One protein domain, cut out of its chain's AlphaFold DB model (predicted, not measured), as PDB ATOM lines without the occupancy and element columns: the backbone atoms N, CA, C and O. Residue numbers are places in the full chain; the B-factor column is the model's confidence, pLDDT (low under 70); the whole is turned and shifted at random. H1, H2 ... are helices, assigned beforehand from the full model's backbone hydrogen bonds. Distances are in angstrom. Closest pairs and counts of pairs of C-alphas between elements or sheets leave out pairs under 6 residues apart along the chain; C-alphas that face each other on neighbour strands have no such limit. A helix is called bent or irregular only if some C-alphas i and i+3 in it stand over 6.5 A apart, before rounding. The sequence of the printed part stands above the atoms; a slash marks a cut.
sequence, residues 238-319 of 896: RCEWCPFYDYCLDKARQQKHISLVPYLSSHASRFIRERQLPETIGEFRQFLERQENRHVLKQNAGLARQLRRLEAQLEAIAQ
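What this domain is: This is residues 238 to 319 of the 896 residues of the protein "AAA domain protein" of Geobacillus kaustophilus (UniProt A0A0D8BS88). The helices H3, H4, H5 and H6 make a body in which the long, kinked H6 runs past H4 and meets H5 at a corner, while H1 and H2 make an arm at one end of the longest axis. Residues 240 to 247 of this arm stick out, of which 245 to 247 belong to H2. The 82 printed residues hold six named helices, H1 to H6 in chain order, and no named strand: the class is all helix. The whole is compact, with a radius of gyration of the C-alphas of 12.9 A, yet elongated, spanning 40 by 26 by 21 A.

How they stand to each other: H1, residues 238 to 241, is close to but not clearly touching H2, residues 245 to 254; their closest C-alphas, Cys 239 and Tyr 245, are 5.8 A apart. H3, residues 266 to 274, is close to but not clearly touching H6, residues 301 to 319, about perpendicular at 88 degrees, with the closest C-alphas, Ala 268 and Leu 303, 6.8 A apart. H4, residues 281 to 288, touches H6 residues 311 to 318 alone, at a steep tilt of 53 degrees, opposite ways; the closest C-alphas, Ile 281 and Leu 314, are 6.3 A apart. H5, residues 291 to 297, and H6 only just touch, only at the corner, with 3 pairs of C-alphas within 8 A, the closest being Leu 297 and Ala 304 at 5.6 A. H2 and H3 are apart. Each O i to N i+4 pair is within hydrogen-bond range in H2, H3 and H4; H6 has 13 of 15, H5 has 0 of 3 but 4 of 4 O i to N i+3 pairs, and H1 is too short for an i+4 pair.

Where its parts are: H1 begins at C-alpha 238, (-44.927, 33.650, 58.856). H2 is 14.2 A long, H3 12.1 A, H4 10.6 A and H5 10.9 A. H6, 27.3 A, is irregular, with C-alphas 305 and 308 8.3 A apart and a kink of 68 degrees near residue 308; it ends at C-alpha 319, (-26.884, 18.589, 44.525).

The domain as a whole: The C-alphas of Pro 243 and Gln 291, 40.8 A apart, are the two farthest apart. The link from H2 to H3, 11 residues, is long. The printed part has no cut, and no printed residue is under 70 in pLDDT.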
ATOM      1  N   ARG A 238     -43.868  33.551  57.839       83.50
ATOM      2  CA  ARG A 238     -44.927  33.650  58.856       83.50
ATOM      3  C   ARG A 238     -44.900  32.454  59.800       83.50
ATOM      4  O   ARG A 238     -45.461  32.539  60.894       83.50
ATOM      5  N   CYS A 239     -44.234  31.361  59.426       86.06
ATOM      6  CA  CYS A 239     -44.031  30.206  60.293       86.06
ATOM      7  C   CYS A 239     -43.123  30.506  61.494       86.06
ATOM      8  O   CYS A 239     -43.180  29.749  62.456       86.06
ATOM      9  N   GLU A 240     -42.334  31.587  61.498       79.06
ATOM     10  CA  GLU A 240     -41.415  31.907  62.610       79.06
ATOM     11  C   GLU A 240     -42.111  32.045  63.970       79.06
ATOM     12  O   GLU A 240     -41.511  31.760  65.002       79.06
ATOM     13  N   TRP A 241     -43.386  32.435  63.958       75.06
ATOM     14  CA  TRP A 241     -44.220  32.617  65.150       75.06
ATOM     15  C   TRP A 241     -45.213  31.465  65.364       75.06
ATOM     16  O   TRP A 241     -46.102  31.537  66.213       75.06
ATOM     17  N   CYS A 242     -45.100  30.398  64.571       82.75
ATOM     18  CA  CYS A 242     -45.961  29.228  64.658       82.75
ATOM     19  C   CYS A 242     -45.402  28.228  65.689       82.75
ATOM     20  O   CYS A 242     -44.252  27.802  65.550       82.75
ATOM     21  N   PRO A 243     -46.206  27.749  66.662       83.06
ATOM     22  CA  PRO A 243     -45.773  26.716  67.612       83.06
ATOM     23  C   PRO A 243     -45.305  25.413  66.946       83.06
ATOM     24  O   PRO A 243     -44.497  24.681  67.509       83.06
ATOM     25  N   PHE A 244     -45.791  25.133  65.733       87.88
ATOM     26  CA  PHE A 244     -45.485  23.921  64.969       87.88
ATOM     27  C   PHE A 244     -44.341  24.103  63.964       87.88
ATOM     28  O   PHE A 244     -44.192  23.276  63.064       87.88
ATOM     29  N   TYR A 245     -43.557  25.180  64.081       87.50
ATOM     30  CA  TYR A 245     -42.437  25.480  63.187       87.50
ATOM     31  C   TYR A 245     -41.470  24.299  63.038       87.50
ATOM     32  O   TYR A 245     -41.255  23.833  61.921       87.50
ATOM     33  N   ASP A 246     -40.928  23.803  64.158       85.94
ATOM     34  CA  ASP A 246     -39.909  22.741  64.168       85.94
ATOM     35  C   ASP A 246     -40.448  21.470  63.512       85.94
ATOM     36  O   ASP A 246     -39.838  20.910  62.606       85.94
ATOM     37  N   TYR A 247     -41.670  21.099  63.894       89.62
ATOM     38  CA  TYR A 247     -42.374  19.964  63.320       89.62
ATOM     39  C   TYR A 247     -42.535  20.076  61.798       89.62
ATOM     40  O   TYR A 247     -42.219  19.142  61.060       89.62
ATOM     41  N   CYS A 248     -43.022  21.221  61.310       90.88
ATOM     42  CA  CYS A 248     -43.248  21.417  59.880       90.88
ATOM     43  C   CYS A 248     -41.932  21.477  59.098       90.88
ATOM     44  O   CYS A 248     -41.883  20.969  57.980       90.88
ATOM     45  N   LEU A 249     -40.874  22.056  59.673       89.44
ATOM     46  CA  LEU A 249     -39.547  22.092  59.063       89.44
ATOM     47  C   LEU A 249     -38.965  20.684  58.914       89.44
ATOM     48  O   LEU A 249     -38.469  20.337  57.841       89.44
ATOM     49  N   ASP A 250     -39.047  19.870  59.964       89.69
ATOM     50  CA  ASP A 250     -38.539  18.500  59.942       89.69
ATOM     51  C   ASP A 250     -39.323  17.641  58.952       89.69
ATOM     52  O   ASP A 250     -38.719  16.952  58.127       89.69
ATOM     53  N   LYS A 251     -40.658  17.754  58.935       90.44
ATOM     54  CA  LYS A 251     -41.499  17.094  57.924       90.44
ATOM     55  C   LYS A 251     -41.149  17.540  56.507       90.44
ATOM     56  O   LYS A 251     -40.973  16.690  55.637       90.44
ATOM     57  N   ALA A 252     -40.987  18.843  56.274       92.44
ATOM     58  CA  ALA A 252     -40.608  19.376  54.969       92.44
ATOM     59  C   ALA A 252     -39.258  18.820  54.498       92.44
ATOM     60  O   ALA A 252     -39.129  18.421  53.343       92.44
ATOM     61  N   ARG A 253     -38.263  18.749  55.393       91.25
ATOM     62  CA  ARG A 253     -36.929  18.192  55.106       91.25
ATOM     63  C   ARG A 253     -36.976  16.699  54.812       91.25
ATOM     64  O   ARG A 253     -36.410  16.273  53.810       91.25
ATOM     65  N   GLN A 254     -37.677  15.922  55.635       92.00
ATOM     66  CA  GLN A 254     -37.834  14.476  55.445       92.00
ATOM     67  C   GLN A 254     -38.502  14.149  54.106       92.00
ATOM     68  O   GLN A 254     -38.050  13.261  53.389       92.00
ATOM     69  N   GLN A 255     -39.544  14.899  53.745       92.12
ATOM     70  CA  GLN A 255     -40.285  14.719  52.494       92.12
ATOM     71  C   GLN A 255     -39.611  15.388  51.288       92.12
ATOM     72  O   GLN A 255     -40.089  15.237  50.167       92.12
ATOM     73  N   LYS A 256     -38.531  16.159  51.500       93.25
ATOM     74  CA  LYS A 256     -37.944  17.064  50.497       93.25
ATOM     75  C   LYS A 256     -39.025  17.899  49.798       93.25
ATOM     76  O   LYS A 256     -39.061  17.990  48.573       93.25
ATOM     77  N   HIS A 257     -39.943  18.450  50.587       94.56
ATOM     78  CA  HIS A 257     -41.151  19.110  50.105       94.56
ATOM     79  C   HIS A 257     -40.826  20.385  49.313       94.56
ATOM     80  O   HIS A 257     -39.890  21.117  49.645       94.56
ATOM     81  N   ILE A 258     -41.631  20.693  48.296       93.00
ATOM     82  CA  ILE A 258     -41.425  21.825  47.382       93.00
ATOM     83  C   ILE A 258     -41.454  23.184  48.097       93.00
ATOM     84  O   ILE A 258     -40.824  24.133  47.645       93.00
ATOM     85  N   SER A 259     -42.110  23.278  49.259       92.94
ATOM     86  CA  SER A 259     -42.101  24.489  50.098       92.94
ATOM     87  C   SER A 259     -40.718  24.872  50.631       92.94
ATOM     88  O   SER A 259     -40.540  25.995  51.089       92.94
ATOM     89  N   LEU A 260     -39.729  23.974  50.571       92.75
ATOM     90  CA  LEU A 260     -38.347  24.312  50.901       92.75
ATOM     91  C   LEU A 260     -37.668  25.138  49.808       92.75
ATOM     92  O   LEU A 260     -36.637  25.737  50.088       92.75
ATOM     93  N   VAL A 261     -38.208  25.198  48.588       92.81
ATOM     94  CA  VAL A 261     -37.631  26.003  47.506       92.81
ATOM     95  C   VAL A 261     -37.644  27.490  47.896       92.81
ATOM     96  O   VAL A 261     -38.716  28.036  48.168       92.81
ATOM     97  N   PRO A 262     -36.480  28.170  47.897       91.38
ATOM     98  CA  PRO A 262     -36.391  29.583  48.214       91.38
ATOM     99  C   PRO A 262     -37.340  30.461  47.401       91.38
ATOM    100  O   PRO A 262     -37.394  30.366  46.176       91.38
ATOM    101  N   TYR A 263     -38.047  31.351  48.098       89.12
ATOM    102  CA  TYR A 263     -38.960  32.349  47.537       89.12
ATOM    103  C   TYR A 263     -40.147  31.785  46.739       89.12
ATOM    104  O   TYR A 263     -40.835  32.543  46.046       89.12
ATOM    105  N   LEU A 264     -40.431  30.483  46.849       90.38
ATOM    106  CA  LEU A 264     -41.674  29.921  46.338       90.38
ATOM    107  C   LEU A 264     -42.841  30.494  47.149       90.38
ATOM    108  O   LEU A 264     -42.831  30.444  48.369       90.38
ATOM    109  N   SER A 265     -43.849  31.054  46.481       89.00
ATOM    110  CA  SER A 265     -45.006  31.626  47.182       89.00
ATOM    111  C   SER A 265     -46.004  30.554  47.633       89.00
ATOM    112  O   SER A 265     -46.167  29.527  46.967       89.00
ATOM    113  N   SER A 266     -46.768  30.842  48.694       89.88
ATOM    114  CA  SER A 266     -47.897  30.005  49.133       89.88
ATOM    115  C   SER A 266     -48.905  29.757  48.003       89.88
ATOM    116  O   SER A 266     -49.385  28.641  47.836       89.88
ATOM    117  N   HIS A 267     -49.155  30.767  47.169       88.94
ATOM    118  CA  HIS A 267     -50.043  30.689  46.009       88.94
ATOM    119  C   HIS A 267     -49.510  29.740  44.929       88.94
ATOM    120  O   HIS A 267     -50.268  28.943  44.380       88.94
ATOM    121  N   ALA A 268     -48.206  29.787  44.638       90.44
ATOM    122  CA  ALA A 268     -47.576  28.858  43.704       90.44
ATOM    123  C   ALA A 268     -47.609  27.419  44.243       90.44
ATOM    124  O   ALA A 268     -47.967  26.500  43.513       90.44
ATOM    125  N   SER A 269     -47.315  27.232  45.532       91.81
ATOM    126  CA  SER A 269     -47.406  25.929  46.201       91.81
ATOM    127  C   SER A 269     -48.835  25.372  46.189       91.81
ATOM    128  O   SER A 269     -49.028  24.180  45.966       91.81
ATOM    129  N   ARG A 270     -49.846  26.228  46.390       91.38
ATOM    130  CA  ARG A 270     -51.261  25.844  46.316       91.38
ATOM    131  C   ARG A 270     -51.659  25.441  44.901       91.38
ATOM    132  O   ARG A 270     -52.267  24.394  44.733       91.38
ATOM    133  N   PHE A 271     -51.234  26.203  43.893       92.06
ATOM    134  CA  PHE A 271     -51.441  25.853  42.486       92.06
ATOM    135  C   PHE A 271     -50.840  24.482  42.134       92.06
ATOM    136  O   PHE A 271     -51.498  23.692  41.463       92.06
ATOM    137  N   ILE A 272     -49.618  24.184  42.603       91.81
ATOM    138  CA  ILE A 272     -48.961  22.877  42.407       91.81
ATOM    139  C   ILE A 272     -49.845  21.752  42.960       91.81
ATOM    140  O   ILE A 272     -50.151  20.807  42.233       91.81
ATOM    141  N   ARG A 273     -50.331  21.899  44.196       91.00
ATOM    142  CA  ARG A 273     -51.197  20.910  44.853       91.00
ATOM    143  C   ARG A 273     -52.564  20.758  44.178       91.00
ATOM    144  O   ARG A 273     -52.988  19.646  43.894       91.00
ATOM    145  N   GLU A 274     -53.250  21.861  43.877       90.62
ATOM    146  CA  GLU A 274     -54.577  21.853  43.233       90.62
ATOM    147  C   GLU A 274     -54.547  21.241  41.828       90.62
ATOM    148  O   GLU A 274     -55.517  20.625  41.391       90.62
ATOM    149  N   ARG A 275     -53.421  21.383  41.119       91.00
ATOM    150  CA  ARG A 275     -53.184  20.742  39.819       91.00
ATOM    151  C   ARG A 275     -52.624  19.326  39.924       91.00
ATOM    152  O   ARG A 275     -52.337  18.744  38.882       91.00
ATOM    153  N   GLN A 276     -52.497  18.783  41.137       91.38
ATOM    154  CA  GLN A 276     -51.963  17.445  41.408       91.38
ATOM    155  C   GLN A 276     -50.572  17.240  40.783       91.38
ATOM    156  O   GLN A 276     -50.247  16.171  40.268       91.38
ATOM    157  N   LEU A 277     -49.759  18.299  40.787       92.94
ATOM    158  CA  LEU A 277     -48.362  18.246  40.365       92.94
ATOM    159  C   LEU A 277     -47.493  17.702  41.510       92.94
ATOM    160  O   LEU A 277     -47.907  17.777  42.668       92.94
ATOM    161  N   PRO A 278     -46.280  17.193  41.226       93.94
ATOM    162  CA  PRO A 278     -45.429  16.644  42.275       93.94
ATOM    163  C   PRO A 278     -45.099  17.657  43.381       93.94
ATOM    164  O   PRO A 278     -44.681  18.782  43.107       93.94
ATOM    165  N   GLU A 279     -45.251  17.256  44.642       92.69
ATOM    166  CA  GLU A 279     -45.017  18.123  45.810       92.69
ATOM    167  C   GLU A 279     -43.616  17.933  46.424       92.69
ATOM    168  O   GLU A 279     -43.263  18.612  47.389       92.69
ATOM    169  N   THR A 280     -42.783  17.048  45.863       93.44
ATOM    170  CA  THR A 280     -41.386  16.852  46.284       93.44
ATOM    171  C   THR A 280     -40.408  17.479  45.290       93.44
ATOM    172  O   THR A 280     -40.629  17.475  44.081       93.44
ATOM    173  N   ILE A 281     -39.282  17.997  45.782       92.94
ATOM    174  CA  ILE A 281     -38.235  18.641  44.970       92.94
ATOM    175  C   ILE A 281     -37.713  17.700  43.875       92.94
ATOM    176  O   ILE A 281     -37.517  18.125  42.738       92.94
ATOM    177  N   GLY A 282     -37.495  16.423  44.208       91.31
ATOM    178  CA  GLY A 282     -36.946  15.436  43.275       91.31
ATOM    179  C   GLY A 282     -37.904  15.103  42.133       91.31
ATOM    180  O   GLY A 282     -37.521  15.173  40.967       91.31
ATOM    181  N   GLU A 283     -39.160  14.792  42.454       93.12
ATOM    182  CA  GLU A 283     -40.175  14.474  41.444       93.12
ATOM    183  C   GLU A 283     -40.548  15.707  40.620       93.12
ATOM    184  O   GLU A 283     -40.733  15.610  39.409       93.12
ATOM    185  N   PHE A 284     -40.612  16.886  41.245       93.31
ATOM    186  CA  PHE A 284     -40.922  18.123  40.535       93.31
ATOM    187  C   PHE A 284     -39.806  18.510  39.561       93.31
ATOM    188  O   PHE A 284     -40.077  18.959  38.449       93.31
ATOM    189  N   ARG A 285     -38.542  18.264  39.920       91.62
ATOM    190  CA  ARG A 285     -37.416  18.397  38.990       91.62
ATOM    191  C   ARG A 285     -37.558  17.451  37.794       91.62
ATOM    192  O   ARG A 285     -37.474  17.919  36.665       91.62
ATOM    193  N   GLN A 286     -37.826  16.163  38.022       91.25
ATOM    194  CA  GLN A 286     -38.048  15.190  36.936       91.25
ATOM    195  C   GLN A 286     -39.240  15.581  36.051       91.25
ATOM    196  O   GLN A 286     -39.214  15.413  34.832       91.25
ATOM    197  N   PHE A 287     -40.284  16.151  36.651       91.44
ATOM    198  CA  PHE A 287     -41.433  16.675  35.925       91.44
ATOM    199  C   PHE A 287     -41.038  17.798  34.953       91.44
ATOM    200  O   PHE A 287     -41.540  17.821  33.828       91.44
ATOM    201  N   LEU A 288     -40.115  18.685  35.335       89.69
ATOM    202  CA  LEU A 288     -39.656  19.810  34.509       89.69
ATOM    203  C   LEU A 288     -38.724  19.430  33.348       89.69
ATOM    204  O   LEU A 288     -38.567  20.228  32.418       89.69
ATOM    205  N   GLU A 289     -38.142  18.227  33.362       86.75
ATOM    206  CA  GLU A 289     -37.265  17.736  32.286       86.75
ATOM    207  C   GLU A 289     -38.015  17.559  30.955       86.75
ATOM    208  O   GLU A 289     -37.427  17.678  29.878       86.75
ATOM    209  N   ARG A 290     -39.331  17.317  31.003       84.88
ATOM    210  CA  ARG A 290     -40.176  17.187  29.807       84.88
ATOM    211  C   ARG A 290     -40.695  18.556  29.368       84.88
ATOM    212  O   ARG A 290     -41.389  19.228  30.127       84.88
ATOM    213  N   GLN A 291     -40.442  18.949  28.116       76.75
ATOM    214  CA  GLN A 291     -40.884  20.256  27.600       76.75
ATOM    215  C   GLN A 291     -42.404  20.468  27.688       76.75
ATOM    216  O   GLN A 291     -42.840  21.560  28.045       76.75
ATOM    217  N   GLU A 292     -43.203  19.431  27.431       81.75
ATOM    218  CA  GLU A 292     -44.674  19.493  27.472       81.75
ATOM    219  C   GLU A 292     -45.204  19.947  28.843       81.75
ATOM    220  O   GLU A 292     -46.135  20.750  28.934       81.75
ATOM    221  N   ASN A 293     -44.545  19.513  29.921       84.19
ATOM    222  CA  ASN A 293     -44.927  19.823  31.297       84.19
ATOM    223  C   ASN A 293     -44.701  21.298  31.657       84.19
ATOM    224  O   ASN A 293     -45.421  21.865  32.484       84.19
ATOM    225  N   ARG A 294     -43.748  21.964  30.994       82.38
ATOM    226  CA  ARG A 294     -43.448  23.387  31.220       82.38
ATOM    227  C   ARG A 294     -44.624  24.286  30.839       82.38
ATOM    228  O   ARG A 294     -44.820  25.333  31.457       82.38
ATOM    229  N   HIS A 295     -45.448  23.875  29.872       80.38
ATOM    230  CA  HIS A 295     -46.641  24.624  29.472       80.38
ATOM    231  C   HIS A 295     -47.703  24.693  30.573       80.38
ATOM    232  O   HIS A 295     -48.417  25.691  30.660       80.38
ATOM    233  N   VAL A 296     -47.778  23.693  31.459       84.44
ATOM    234  CA  VAL A 296     -48.713  23.708  32.598       84.44
ATOM    235  C   VAL A 296     -48.376  24.854  33.552       84.44
ATOM    236  O   VAL A 296     -49.268  25.559  34.021       84.44
ATOM    237  N   LEU A 297     -47.083  25.109  33.776       81.94
ATOM    238  CA  LEU A 297     -46.624  26.183  34.657       81.94
ATOM    239  C   LEU A 297     -46.833  27.579  34.064       81.94
ATOM    240  O   LEU A 297     -46.980  28.535  34.822       81.94
ATOM    241  N   LYS A 298     -46.941  27.700  32.731       79.25
ATOM    242  CA  LYS A 298     -47.288  28.968  32.063       79.25
ATOM    243  C   LYS A 298     -48.690  29.481  32.444       79.25
ATOM    244  O   LYS A 298     -48.964  30.662  32.262       79.25
ATOM    245  N   GLN A 299     -49.551  28.639  33.027       81.81
ATOM    246  CA  GLN A 299     -50.871  29.039  33.540       81.81
ATOM    247  C   GLN A 299     -50.793  29.830  34.858       81.81
ATOM    248  O   GLN A 299     -51.764  30.481  35.238       81.81
ATOM    249  N   ASN A 300     -49.648  29.801  35.550       83.50
ATOM    250  CA  ASN A 300     -49.378  30.623  36.724       83.50
ATOM    251  C   ASN A 300     -48.280  31.643  36.392       83.50
ATOM    252  O   ASN A 300     -47.119  31.280  36.222       83.50
ATOM    253  N   ALA A 301     -48.628  32.931  36.340       75.94
ATOM    254  CA  ALA A 301     -47.699  33.990  35.935       75.94
ATOM    255  C   ALA A 301     -46.414  34.052  36.792       75.94
ATOM    256  O   ALA A 301     -45.341  34.376  36.280       75.94
ATOM    257  N   GLY A 302     -46.508  33.717  38.086       75.75
ATOM    258  CA  GLY A 302     -45.365  33.684  38.998       75.75
ATOM    259  C   GLY A 302     -44.362  32.589  38.636       75.75
ATOM    260  O   GLY A 302     -43.180  32.883  38.455       75.75
ATOM    261  N   LEU A 303     -44.846  31.353  38.474       82.31
ATOM    262  CA  LEU A 303     -44.027  30.201  38.080       82.31
ATOM    263  C   LEU A 303     -43.491  30.346  36.651       82.31
ATOM    264  O   LEU A 303     -42.318  30.072  36.413       82.31
ATOM    265  N   ALA A 304     -44.310  30.847  35.723       76.94
ATOM    266  CA  ALA A 304     -43.922  31.085  34.334       76.94
ATOM    267  C   ALA A 304     -42.686  31.992  34.227       76.94
ATOM    268  O   ALA A 304     -41.718  31.657  33.550       76.94
ATOM    269  N   ARG A 305     -42.691  33.117  34.956       70.88
ATOM    270  CA  ARG A 305     -41.595  34.098  34.960       70.88
ATOM    271  C   ARG A 305     -40.322  33.582  35.635       70.88
ATOM    272  O   ARG A 305     -39.247  34.136  35.428       70.88
ATOM    273  N   GLN A 306     -40.437  32.567  36.488       75.62
ATOM    274  CA  GLN A 306     -39.335  32.057  37.302       75.62
ATOM    275  C   GLN A 306     -38.851  30.675  36.866       75.62
ATOM    276  O   GLN A 306     -37.992  30.126  37.540       75.62
ATOM    277  N   LEU A 307     -39.342  30.117  35.755       81.88
ATOM    278  CA  LEU A 307     -39.114  28.713  35.399       81.88
ATOM    279  C   LEU A 307     -37.633  28.303  35.413       81.88
ATOM    280  O   LEU A 307     -37.274  27.368  36.118       81.88
ATOM    281  N   ARG A 308     -36.751  29.038  34.719       78.94
ATOM    282  CA  ARG A 308     -35.308  28.726  34.718       78.94
ATOM    283  C   ARG A 308     -34.652  28.907  36.086       78.94
ATOM    284  O   ARG A 308     -33.760  28.148  36.452       78.94
ATOM    285  N   ARG A 309     -35.099  29.908  36.853       83.50
ATOM    286  CA  ARG A 309     -34.632  30.114  38.233       83.50
ATOM    287  C   ARG A 309     -35.040  28.956  39.124       83.50
ATOM    288  O   ARG A 309     -34.231  28.472  39.901       83.50
ATOM    289  N   LEU A 310     -36.274  28.494  38.973       88.50
ATOM    290  CA  LEU A 310     -36.808  27.350  39.685       88.50
ATOM    291  C   LEU A 310     -36.016  26.086  39.342       88.50
ATOM    292  O   LEU A 310     -35.602  25.390  40.259       88.50
ATOM    293  N   GLU A 311     -35.720  25.830  38.066       89.19
ATOM    294  CA  GLU A 311     -34.882  24.695  37.642       89.19
ATOM    295  C   GLU A 311     -33.493  24.725  38.297       89.19
ATOM    296  O   GLU A 311     -33.096  23.749  38.933       89.19
ATOM    297  N   ALA A 312     -32.781  25.853  38.225       91.00
ATOM    298  CA  ALA A 312     -31.468  25.984  38.861       91.00
ATOM    299  C   ALA A 312     -31.543  25.881  40.393       91.00
ATOM    300  O   ALA A 312     -30.642  25.340  41.026       91.00
ATOM    301  N   GLN A 313     -32.618  26.382  41.001       93.94
ATOM    302  CA  GLN A 313     -32.839  26.318  42.443       93.94
ATOM    303  C   GLN A 313     -33.150  24.898  42.921       93.94
ATOM    304  O   GLN A 313     -32.667  24.496  43.981       93.94
ATOM    305  N   LEU A 314     -33.898  24.121  42.136       93.38
ATOM    306  CA  LEU A 314     -34.111  22.693  42.373       93.38
ATOM    307  C   LEU A 314     -32.801  21.915  42.212       93.38
ATOM    308  O   LEU A 314     -32.516  21.043  43.029       93.38
ATOM    309  N   GLU A 315     -31.986  22.251  41.208       91.81
ATOM    310  CA  GLU A 315     -30.654  21.668  41.015       91.81
ATOM    311  C   GLU A 315     -29.736  21.949  42.207       91.81
ATOM    312  O   GLU A 315     -29.142  21.023  42.758       91.81
ATOM    313  N   ALA A 316     -29.668  23.212  42.637       94.94
ATOM    314  CA  ALA A 316     -28.828  23.647  43.742       94.94
ATOM    315  C   ALA A 316     -29.152  22.875  45.024       94.94
ATOM    316  O   ALA A 316     -28.251  22.329  45.657       94.94
ATOM    317  N   ILE A 317     -30.437  22.756  45.375       93.12
ATOM    318  CA  ILE A 317     -30.868  22.002  46.561       93.12
ATOM    319  C   ILE A 317     -30.598  20.504  46.389       93.12
ATOM    320  O   ILE A 317     -30.107  19.866  47.314       93.12
ATOM    321  N   ALA A 318     -30.890  19.931  45.219       89.06
ATOM    322  CA  ALA A 318     -30.722  18.498  44.979       89.06
ATOM    323  C   ALA A 318     -29.253  18.044  45.009       89.06
ATOM    324  O   ALA A 318     -28.979  16.931  45.456       89.06
ATOM    325  N   GLN A 319     -28.324  18.880  44.533       90.56
ATOM    326  CA  GLN A 319     -26.884  18.589  44.525       90.56
ATOM    327  C   GLN A 319     -26.124  19.155  45.728       90.56
ATOM    328  O   GLN A 319     -24.921  18.921  45.835       90.56
TER     329      GLN A 319